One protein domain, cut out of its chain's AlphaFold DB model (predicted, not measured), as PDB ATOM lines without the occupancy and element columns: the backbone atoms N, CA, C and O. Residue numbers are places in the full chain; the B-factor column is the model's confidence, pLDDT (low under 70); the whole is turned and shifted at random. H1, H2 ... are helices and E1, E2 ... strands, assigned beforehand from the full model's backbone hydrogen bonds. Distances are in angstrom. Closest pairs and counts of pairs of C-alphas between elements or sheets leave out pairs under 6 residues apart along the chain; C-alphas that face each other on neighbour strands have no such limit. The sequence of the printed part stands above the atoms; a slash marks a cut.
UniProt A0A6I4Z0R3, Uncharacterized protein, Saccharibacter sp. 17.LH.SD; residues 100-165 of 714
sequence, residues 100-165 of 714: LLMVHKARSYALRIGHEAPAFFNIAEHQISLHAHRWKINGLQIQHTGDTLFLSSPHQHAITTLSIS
ATOM      1  N   LEU A 100      49.202 -20.928 -44.288       88.56
ATOM      2  CA  LEU A 100      47.755 -20.778 -44.144       88.56
ATOM      3  C   LEU A 100      47.026 -22.123 -44.301       88.56
ATOM      4  O   LEU A 100      46.211 -22.480 -43.452       88.56
ATOM      5  N   LEU A 101      47.363 -22.897 -45.340       88.25
ATOM      6  CA  LEU A 101      46.798 -24.231 -45.566       88.25
ATOM      7  C   LEU A 101      47.096 -25.194 -44.411       88.25
ATOM      8  O   LEU A 101      46.212 -25.945 -44.002       88.25
ATOM      9  N   MET A 102      48.319 -25.176 -43.870       86.56
ATOM     10  CA  MET A 102      48.691 -26.026 -42.731       86.56
ATOM     11  C   MET A 102      47.886 -25.678 -41.476       86.56
ATOM     12  O   MET A 102      47.348 -26.575 -40.828       86.56
ATOM     13  N   VAL A 103      47.763 -24.387 -41.157       87.44
ATOM     14  CA  VAL A 103      46.983 -23.909 -40.006       87.44
ATOM     15  C   VAL A 103      45.501 -24.243 -40.178       87.44
ATOM     16  O   VAL A 103      44.886 -24.767 -39.252       87.44
ATOM     17  N   HIS A 104      44.929 -24.016 -41.363       88.25
ATOM     18  CA  HIS A 104      43.538 -24.370 -41.644       88.25
ATOM     19  C   HIS A 104      43.287 -25.875 -41.522       88.25
ATOM     20  O   HIS A 104      42.361 -26.297 -40.831       88.25
ATOM     21  N   LYS A 105      44.148 -26.699 -42.129       86.44
ATOM     22  CA  LYS A 105      44.043 -28.156 -42.028       86.44
ATOM     23  C   LYS A 105      44.095 -28.610 -40.570       86.44
ATOM     24  O   LYS A 105      43.279 -29.428 -40.164       86.44
ATOM     25  N   ALA A 106      44.998 -28.054 -39.769       85.69
ATOM     26  CA  ALA A 106      45.088 -28.394 -38.355       85.69
ATOM     27  C   ALA A 106      43.836 -27.966 -37.562       85.69
ATOM     28  O   ALA A 106      43.387 -28.706 -36.692       85.69
ATOM     29  N   ARG A 107      43.230 -26.819 -37.903       87.81
ATOM     30  CA  ARG A 107      41.966 -26.336 -37.311       87.81
ATOM     31  C   ARG A 107      40.748 -27.182 -37.658       87.81
ATOM     32  O   ARG A 107      39.769 -27.127 -36.924       87.81
ATOM     33  N   SER A 108      40.794 -27.961 -38.739       85.56
ATOM     34  CA  SER A 108      39.675 -28.829 -39.130       85.56
ATOM     35  C   SER A 108      39.495 -30.051 -38.218       85.56
ATOM     36  O   SER A 108      38.475 -30.733 -38.291       85.56
ATOM     37  N   TYR A 109      40.467 -30.317 -37.339       87.38
ATOM     38  CA  TYR A 109      40.431 -31.418 -36.385       87.38
ATOM     39  C   TYR A 109      40.187 -30.906 -34.965       87.38
ATOM     40  O   TYR A 109      40.763 -29.902 -34.546       87.38
ATOM     41  N   ALA A 110      39.396 -31.649 -34.190       87.38
ATOM     42  CA  ALA A 110      39.471 -31.557 -32.739       87.38
ATOM     43  C   ALA A 110      40.736 -32.298 -32.281       87.38
ATOM     44  O   ALA A 110      40.989 -33.443 -32.662       87.38
ATOM     45  N   LEU A 111      41.559 -31.611 -31.498       89.62
ATOM     46  CA  LEU A 111      42.901 -32.021 -31.114       89.62
ATOM     47  C   LEU A 111      43.000 -32.167 -29.605       89.62
ATOM     48  O   LEU A 111      42.373 -31.430 -28.844       89.62
ATOM     49  N   ARG A 112      43.836 -33.106 -29.175       87.44
ATOM     50  CA  ARG A 112      44.137 -33.353 -27.770       87.44
ATOM     51  C   ARG A 112      45.635 -33.290 -27.519       87.44
ATOM     52  O   ARG A 112      46.408 -33.905 -28.254       87.44
ATOM     53  N   ILE A 113      46.021 -32.620 -26.437       88.81
ATOM     54  CA  ILE A 113      47.372 -32.665 -25.879       88.81
ATOM     55  C   ILE A 113      47.360 -33.501 -24.593       88.81
ATOM     56  O   ILE A 113      46.600 -33.230 -23.666       88.81
ATOM     57  N   GLY A 114      48.147 -34.580 -24.557       84.00
ATOM     58  CA  GLY A 114      48.181 -35.499 -23.412       84.00
ATOM     59  C   GLY A 114      46.791 -36.015 -23.001       84.00
ATOM     60  O   GLY A 114      46.114 -36.686 -23.785       84.00
ATOM     61  N   HIS A 115      46.385 -35.700 -21.766       79.44
ATOM     62  CA  HIS A 115      45.110 -36.104 -21.156       79.44
ATOM     63  C   HIS A 115      44.037 -34.999 -21.145       79.44
ATOM     64  O   HIS A 115      42.979 -35.199 -20.551       79.44
ATOM     65  N   GLU A 116      44.280 -33.843 -21.772       83.94
ATOM     66  CA  GLU A 116      43.308 -32.743 -21.798       83.94
ATOM     67  C   GLU A 116      42.070 -33.074 -22.655       83.94
ATOM     68  O   GLU A 116      42.053 -34.036 -23.428       83.94
ATOM     69  N   ALA A 117      40.996 -32.290 -22.516       81.75
ATOM     70  CA  ALA A 117      39.803 -32.466 -23.342       81.75
ATOM     71  C   ALA A 117      40.110 -32.145 -24.822       81.75
ATOM     72  O   ALA A 117      40.929 -31.274 -25.099       81.75
ATOM     73  N   PRO A 118      39.471 -32.795 -25.801       85.94
ATOM     74  CA  PRO A 118      39.604 -32.397 -27.200       85.94
ATOM     75  C   PRO A 118      39.086 -30.973 -27.435       85.94
ATOM     76  O   PRO A 118      38.002 -30.628 -26.968       85.94
ATOM     77  N   ALA A 119      39.830 -30.160 -28.179       88.25
ATOM     78  CA  ALA A 119      39.422 -28.812 -28.571       88.25
ATOM     79  C   ALA A 119      39.921 -28.470 -29.981       88.25
ATOM     80  O   ALA A 119      40.814 -29.120 -30.516       88.25
ATOM     81  N   PHE A 120      39.336 -27.449 -30.598       89.94
ATOM     82  CA  PHE A 120      39.820 -26.919 -31.871       89.94
ATOM     83  C   PHE A 120      40.856 -25.827 -31.618       89.94
ATOM     84  O   PHE A 120      40.785 -25.109 -30.618       89.94
ATOM     85  N   PHE A 121      41.803 -25.669 -32.539       91.19
ATOM     86  CA  PHE A 121      42.718 -24.536 -32.488       91.19
ATOM     87  C   PHE A 121      41.965 -23.212 -32.651       91.19
ATOM     88  O   PHE A 121      41.263 -22.991 -33.644       91.19
ATOM     89  N   ASN A 122      42.194 -22.302 -31.709       89.75
ATOM     90  CA  ASN A 122      41.817 -20.901 -31.845       89.75
ATOM     91  C   ASN A 122      42.985 -20.094 -32.427       89.75
ATOM     92  O   ASN A 122      44.138 -20.395 -32.119       89.75
ATOM     93  N   ILE A 123      42.692 -19.081 -33.248       88.44
ATOM     94  CA  ILE A 123      43.695 -18.142 -33.761       88.44
ATOM     95  C   ILE A 123      43.425 -16.778 -33.146       88.44
ATOM     96  O   ILE A 123      42.369 -16.202 -33.375       88.44
ATOM     97  N   ALA A 124      44.392 -16.260 -32.405       87.56
ATOM     98  CA  ALA A 124      44.386 -14.890 -31.914       87.56
ATOM     99  C   ALA A 124      45.822 -14.479 -31.583       87.56
ATOM    100  O   ALA A 124      46.678 -15.333 -31.353       87.56
ATOM    101  N   GLU A 125      46.101 -13.181 -31.546       87.19
ATOM    102  CA  GLU A 125      47.412 -12.655 -31.145       87.19
ATOM    103  C   GLU A 125      48.561 -13.174 -32.030       87.19
ATOM    104  O   GLU A 125      49.692 -13.347 -31.573       87.19
ATOM    105  N   HIS A 126      48.268 -13.472 -33.306       87.56
ATOM    106  CA  HIS A 126      49.189 -14.127 -34.253       87.56
ATOM    107  C   HIS A 126      49.715 -15.501 -33.786       87.56
ATOM    108  O   HIS A 126      50.775 -15.979 -34.215       87.56
ATOM    109  N   GLN A 127      48.965 -16.156 -32.905       88.75
ATOM    110  CA  GLN A 127      49.259 -17.461 -32.333       88.75
ATOM    111  C   GLN A 127      48.100 -18.418 -32.604       88.75
ATOM    112  O   GLN A 127      46.948 -18.008 -32.738       88.75
ATOM    113  N   ILE A 128      48.413 -19.710 -32.663       90.25
ATOM    114  CA  ILE A 128      47.411 -20.753 -32.463       90.25
ATOM    115  C   ILE A 128      47.419 -21.160 -30.994       90.25
ATOM    116  O   ILE A 128      48.485 -21.288 -30.386       90.25
ATOM    117  N   SER A 129      46.242 -21.380 -30.422       90.12
ATOM    118  CA  SER A 129      46.104 -21.836 -29.042       90.12
ATOM    119  C   SER A 129      45.184 -23.043 -28.929       90.12
ATOM    120  O   SER A 129      44.144 -23.101 -29.589       90.12
ATOM    121  N   LEU A 130      45.559 -23.967 -28.049       91.12
ATOM    122  CA  LEU A 130      44.765 -25.113 -27.618       91.12
ATOM    123  C   LEU A 130      44.842 -25.161 -26.090       91.12
ATOM    124  O   LEU A 130      45.924 -25.369 -25.541       91.12
ATOM    125  N   HIS A 131      43.722 -24.927 -25.406       89.19
ATOM    126  CA  HIS A 131      43.688 -24.741 -23.946       89.19
ATOM    127  C   HIS A 131      44.699 -23.679 -23.479       89.19
ATOM    128  O   HIS A 131      44.678 -22.550 -23.972       89.19
ATOM    129  N   ALA A 132      45.588 -24.019 -22.541       87.56
ATOM    130  CA  ALA A 132      46.633 -23.127 -22.043       87.56
ATOM    131  C   ALA A 132      47.863 -23.047 -22.970       87.56
ATOM    132  O   ALA A 132      48.721 -22.182 -22.785       87.56
ATOM    133  N   HIS A 133      47.965 -23.932 -23.964       88.50
ATOM    134  CA  HIS A 133      49.117 -24.008 -24.851       88.50
ATOM    135  C   HIS A 133      48.982 -23.030 -26.015       88.50
ATOM    136  O   HIS A 133      47.927 -22.926 -26.641       88.50
ATOM    137  N   ARG A 134      50.072 -22.319 -26.314       88.06
ATOM    138  CA  ARG A 134      50.132 -21.312 -27.376       88.06
ATOM    139  C   ARG A 134      51.377 -21.511 -28.229       88.06
ATOM    140  O   ARG A 134      52.471 -21.707 -27.697       88.06
ATOM    141  N   TRP A 135      51.215 -21.406 -29.544       88.56
ATOM    142  CA  TRP A 135      52.302 -21.497 -30.515       88.56
ATOM    143  C   TRP A 135      52.227 -20.323 -31.484       88.56
ATOM    144  O   TRP A 135      51.185 -20.057 -32.082       88.56
ATOM    145  N   LYS A 136      53.347 -19.621 -31.663       86.56
ATOM    146  CA  LYS A 136      53.454 -18.535 -32.646       86.56
ATOM    147  C   LYS A 136      53.304 -19.104 -34.047       86.56
ATOM    148  O   LYS A 136      53.980 -20.075 -34.359       86.56
ATOM    149  N   ILE A 137      52.464 -18.486 -34.879       87.44
ATOM    150  CA  ILE A 137      52.259 -18.912 -36.275       87.44
ATOM    151  C   ILE A 137      53.525 -18.669 -37.102       87.44
ATOM    152  O   ILE A 137      53.866 -19.467 -37.976       87.44
ATOM    153  N   ASN A 138      54.257 -17.596 -36.797       81.88
ATOM    154  CA  ASN A 138      55.517 -17.298 -37.460       81.88
ATOM    155  C   ASN A 138      56.548 -18.415 -37.214       81.88
ATOM    156  O   ASN A 138      56.885 -18.730 -36.072       81.88
ATOM    157  N   GLY A 139      57.032 -19.024 -38.296       78.44
ATOM    158  CA  GLY A 139      57.979 -20.138 -38.252       78.44
ATOM    159  C   GLY A 139      57.396 -21.477 -37.784       78.44
ATOM    160  O   GLY A 139      58.147 -22.447 -37.710       78.44
ATOM    161  N   LEU A 140      56.092 -21.565 -37.493       86.69
ATOM    162  CA  LEU A 140      55.451 -22.815 -37.088       86.69
ATOM    163  C   LEU A 140      55.495 -23.842 -38.220       86.69
ATOM    164  O   LEU A 140      55.062 -23.568 -39.343       86.69
ATOM    165  N   GLN A 141      55.954 -25.047 -37.903       87.81
ATOM    166  CA  GLN A 141      55.822 -26.205 -38.774       87.81
ATOM    167  C   GLN A 141      54.820 -27.180 -38.167       87.81
ATOM    168  O   GLN A 141      54.874 -27.490 -36.976       87.81
ATOM    169  N   ILE A 142      53.902 -27.658 -39.006       89.62
ATOM    170  CA  ILE A 142      52.895 -28.651 -38.641       89.62
ATOM    171  C   ILE A 142      53.094 -29.851 -39.563       89.62
ATOM    172  O   ILE A 142      52.904 -29.746 -40.774       89.62
ATOM    173  N   GLN A 143      53.477 -30.990 -38.994       89.44
ATOM    174  CA  GLN A 143      53.555 -32.261 -39.711       89.44
ATOM    175  C   GLN A 143      52.398 -33.161 -39.285       89.44
ATOM    176  O   GLN A 143      52.063 -33.228 -38.107       89.44
ATOM    177  N   HIS A 144      51.785 -33.850 -40.243       87.94
ATOM    178  CA  HIS A 144      50.624 -34.708 -40.014       87.94
ATOM    179  C   HIS A 144      50.940 -36.146 -40.415       87.94
ATOM    180  O   HIS A 144      51.217 -36.403 -41.589       87.94
ATOM    181  N   THR A 145      50.853 -37.068 -39.454       87.75
ATOM    182  CA  THR A 145      51.118 -38.498 -39.649       87.75
ATOM    183  C   THR A 145      50.049 -39.321 -38.933       87.75
ATOM    184  O   THR A 145      50.016 -39.361 -37.703       87.75
ATOM    185  N   GLY A 146      49.181 -39.997 -39.692       84.88
ATOM    186  CA  GLY A 146      48.046 -40.741 -39.128       84.88
ATOM    187  C   GLY A 146      47.144 -39.831 -38.289       84.88
ATOM    188  O   GLY A 146      46.859 -38.717 -38.699       84.88
ATOM    189  N   ASP A 147      46.767 -40.266 -37.087       86.56
ATOM    190  CA  ASP A 147      45.975 -39.466 -36.140       86.56
ATOM    191  C   ASP A 147      46.830 -38.524 -35.266       86.56
ATOM    192  O   ASP A 147      46.441 -38.179 -34.151       86.56
ATOM    193  N   THR A 148      48.032 -38.145 -35.711       89.12
ATOM    194  CA  THR A 148      48.968 -37.328 -34.921       89.12
ATOM    195  C   THR A 148      49.450 -36.103 -35.694       89.12
ATOM    196  O   THR A 148      49.891 -36.201 -36.842       89.12
ATOM    197  N   LEU A 149      49.403 -34.943 -35.038       91.50
ATOM    198  CA  LEU A 149      50.030 -33.702 -35.481       91.50
ATOM    199  C   LEU A 149      51.272 -33.410 -34.636       91.50
ATOM    200  O   LEU A 149      51.216 -33.413 -33.408       91.50
ATOM    201  N   PHE A 150      52.378 -33.105 -35.303       91.50
ATOM    202  CA  PHE A 150      53.623 -32.670 -34.681       91.50
ATOM    203  C   PHE A 150      53.826 -31.185 -34.955       91.50
ATOM    204  O   PHE A 150      53.881 -30.764 -36.112       91.50
ATOM    205  N   LEU A 151      53.923 -30.401 -33.886       90.94
ATOM    206  CA  LEU A 151      54.158 -28.964 -33.936       90.94
ATOM    207  C   LEU A 151      55.596 -28.676 -33.518       90.94
ATOM    208  O   LEU A 151      56.014 -29.049 -32.420       90.94
ATOM    209  N   SER A 152      56.335 -27.969 -34.366       86.75
ATOM    210  CA  SER A 152      57.656 -27.439 -34.037       86.75
ATOM    211  C   SER A 152      57.720 -25.942 -34.327       86.75
ATOM    212  O   SER A 152      57.166 -25.447 -35.309       86.75
ATOM    213  N   SER A 153      58.378 -25.202 -33.437       80.19
ATOM    214  CA  SER A 153      58.581 -23.759 -33.554       80.19
ATOM    215  C   SER A 153      60.069 -23.441 -33.373       80.19
ATOM    216  O   SER A 153      60.711 -24.090 -32.544       80.19
ATOM    217  N   PRO A 154      60.632 -22.432 -34.065       69.62
ATOM    218  CA  PRO A 154      62.056 -22.090 -33.976       69.62
ATOM    219  C   PRO A 154      62.529 -21.731 -32.560       69.62
ATOM    220  O   PRO A 154      63.718 -21.799 -32.269       69.62
ATOM    221  N   HIS A 155      61.600 -21.345 -31.680       63.50
ATOM    222  CA  HIS A 155      61.882 -20.898 -30.314       63.50
ATOM    223  C   HIS A 155      61.548 -21.943 -29.235       63.50
ATOM    224  O   HIS A 155      61.699 -21.658 -28.050       63.50
ATOM    225  N   GLN A 156      61.085 -23.140 -29.617       66.62
ATOM    226  CA  GLN A 156      60.811 -24.247 -28.698       66.62
ATOM    227  C   GLN A 156      61.709 -25.438 -29.044       66.62
ATOM    228  O   GLN A 156      61.654 -25.970 -30.146       66.62
ATOM    229  N   HIS A 157      62.525 -25.883 -28.083       62.31
ATOM    230  CA  HIS A 157      63.440 -27.015 -28.278       62.31
ATOM    231  C   HIS A 157      62.736 -28.381 -28.360       62.31
ATOM    232  O   HIS A 157      63.350 -29.349 -28.801       62.31
ATOM    233  N   ALA A 158      61.466 -28.478 -27.950       77.38
ATOM    234  CA  ALA A 158      60.693 -29.717 -27.949       77.38
ATOM    235  C   ALA A 158      59.568 -29.679 -28.995       77.38
ATOM    236  O   ALA A 158      58.827 -28.700 -29.089       77.38
ATOM    237  N   ILE A 159      59.418 -30.772 -29.747       86.81
ATOM    238  CA  ILE A 159      58.275 -30.994 -30.640       86.81
ATOM    239  C   ILE A 159      57.048 -31.289 -29.775       86.81
ATOM    240  O   ILE A 159      57.089 -32.177 -28.923       86.81
ATOM    241  N   THR A 160      55.955 -30.561 -29.997       89.31
ATOM    242  CA  THR A 160      54.681 -30.845 -29.332       89.31
ATOM    243  C   THR A 160      53.878 -31.845 -30.156       89.31
ATOM    244  O   THR A 160      53.627 -31.616 -31.337       89.31
ATOM    245  N   THR A 161      53.455 -32.938 -29.528       91.12
ATOM    246  CA  THR A 161      52.647 -33.988 -30.158       91.12
ATOM    247  C   THR A 161      51.182 -33.829 -29.763       91.12
ATOM    248  O   THR A 161      50.852 -33.852 -28.578       91.12
ATOM    249  N   LEU A 162      50.304 -33.697 -30.754       91.38
ATOM    250  CA  LEU A 162      48.854 -33.615 -30.591       91.38
ATOM    251  C   LEU A 162      48.182 -34.797 -31.284       91.38
ATOM    252  O   LEU A 162      48.602 -35.198 -32.366       91.38
ATOM    253  N   SER A 163      47.113 -35.327 -30.700       89.00
ATOM    254  CA  SER A 163      46.327 -36.409 -31.303       89.00
ATOM    255  C   SER A 163      44.993 -35.897 -31.842       89.00
ATOM    256  O   SER A 163      44.323 -35.110 -31.173       89.00
ATOM    257  N   ILE A 164      44.593 -36.378 -33.018       88.56
ATOM    258  CA  ILE A 164      43.270 -36.145 -33.607       88.56
ATOM    259  C   ILE A 164      42.224 -36.936 -32.823       88.56
ATOM    260  O   ILE A 164      42.451 -38.078 -32.412       88.56
ATOM    261  N   SER A 165      41.083 -36.299 -32.570       81.62
ATOM    262  CA  SER A 165      40.081 -36.803 -31.645       81.62
ATOM    263  C   SER A 165      38.657 -36.475 -32.140       81.62
ATOM    264  O   SER A 165      38.312 -35.298 -32.214       81.62
TER     265      SER A 165
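Overview. This is residues 100 to 165 of the 714 residues of an uncharacterized protein of Saccharibacter sp. 17.LH.SD (UniProt A0A6I4Z0R3). Two small three-stranded sheets, E4 E5 E6 and E1 E2 E3, stand as separate walls on two sides of the domain, with the short helix H1 between them at one side, over the E4 edge of the first sheet and only grazing the second. A long loop, residues 108 to 121, leads from H1 past E6, where residues 111 to 112 pair with it, to E1. The printed part has 66 residues with one named helix and six named strands, in the order H1 E1 E2 E3 E4 E5 E6; the class is mixed, helices and strands, and both sheets are antiparallel. The whole is compact and rounded, with a radius of gyration of the C-alphas of 10.7 A and spans of 26 by 23 by 22 A.

Along the chain. E4, residues 141 to 145, is 13.2 A long from first to last C-alpha. E5, residues 148 to 152, is also 13.2 A long, and E6, residues 160 to 164, is 13.3 A long, ending with C-alpha 164 at (43.270, -36.145, -33.607). E1 is residues 122 to 124, 6.5 A; E2 is residues 127 to 130, 10.0 A; E3 is residues 133 to 136, 10.5 A. H1, residues 100 to 107, is 10.5 A long and begins with C-alpha 100 at (47.755, -20.778, -44.144).

Arrangement. E4 E5 E6 form a meander, each strand the antiparallel neighbour of the one before, with E4 and E6 as edge strands. In the hairpin E4 and E5, N 143 and O 150 are 2.9 A apart, within hydrogen-bond range; in the hairpin E5 and E6, N 149 and O 162 are 2.8 A apart. Residues 111 to 112 pair antiparallel with residues 163 to 164 of E6. H1 is on this sheet at a height of 8.7 A, on a local plane fitted to just 6 C-alphas. It lies only just over E4, with 3 of its C-alphas falling on that strand, and runs slantwise to it at 53 degrees on the local plane. The closest C-alphas of H1 and E4 are those of Met 102 and Ile 142, 6.4 A apart. In H1 every O i to N i+4 pair is within hydrogen-bond range. H1 only grazes the second sheet, with its residues 103 to 107. That sheet, E1 E2 E3, is also a meander: N 122 and O 129 of the hairpin E1 and E2 are 3.0 A apart, and N 128 and O 135 of the hairpin E2 and E3 are 2.9 A apart. E3 and E5 are only just apart, their closest C-alphas 8.4 A from each other.

Size, cuts and confidence. The C-alphas of Glu 125 and Gly 146, the two farthest apart, are 29.2 A from each other. The printed part has no cut. The link from H1 to E1 is long, with 14 residues; the link from E5 to E6 is short, with 7, and the other links are tight. The mean pLDDT of the printed part is 86.0, and residues 154 to 157 are under 70.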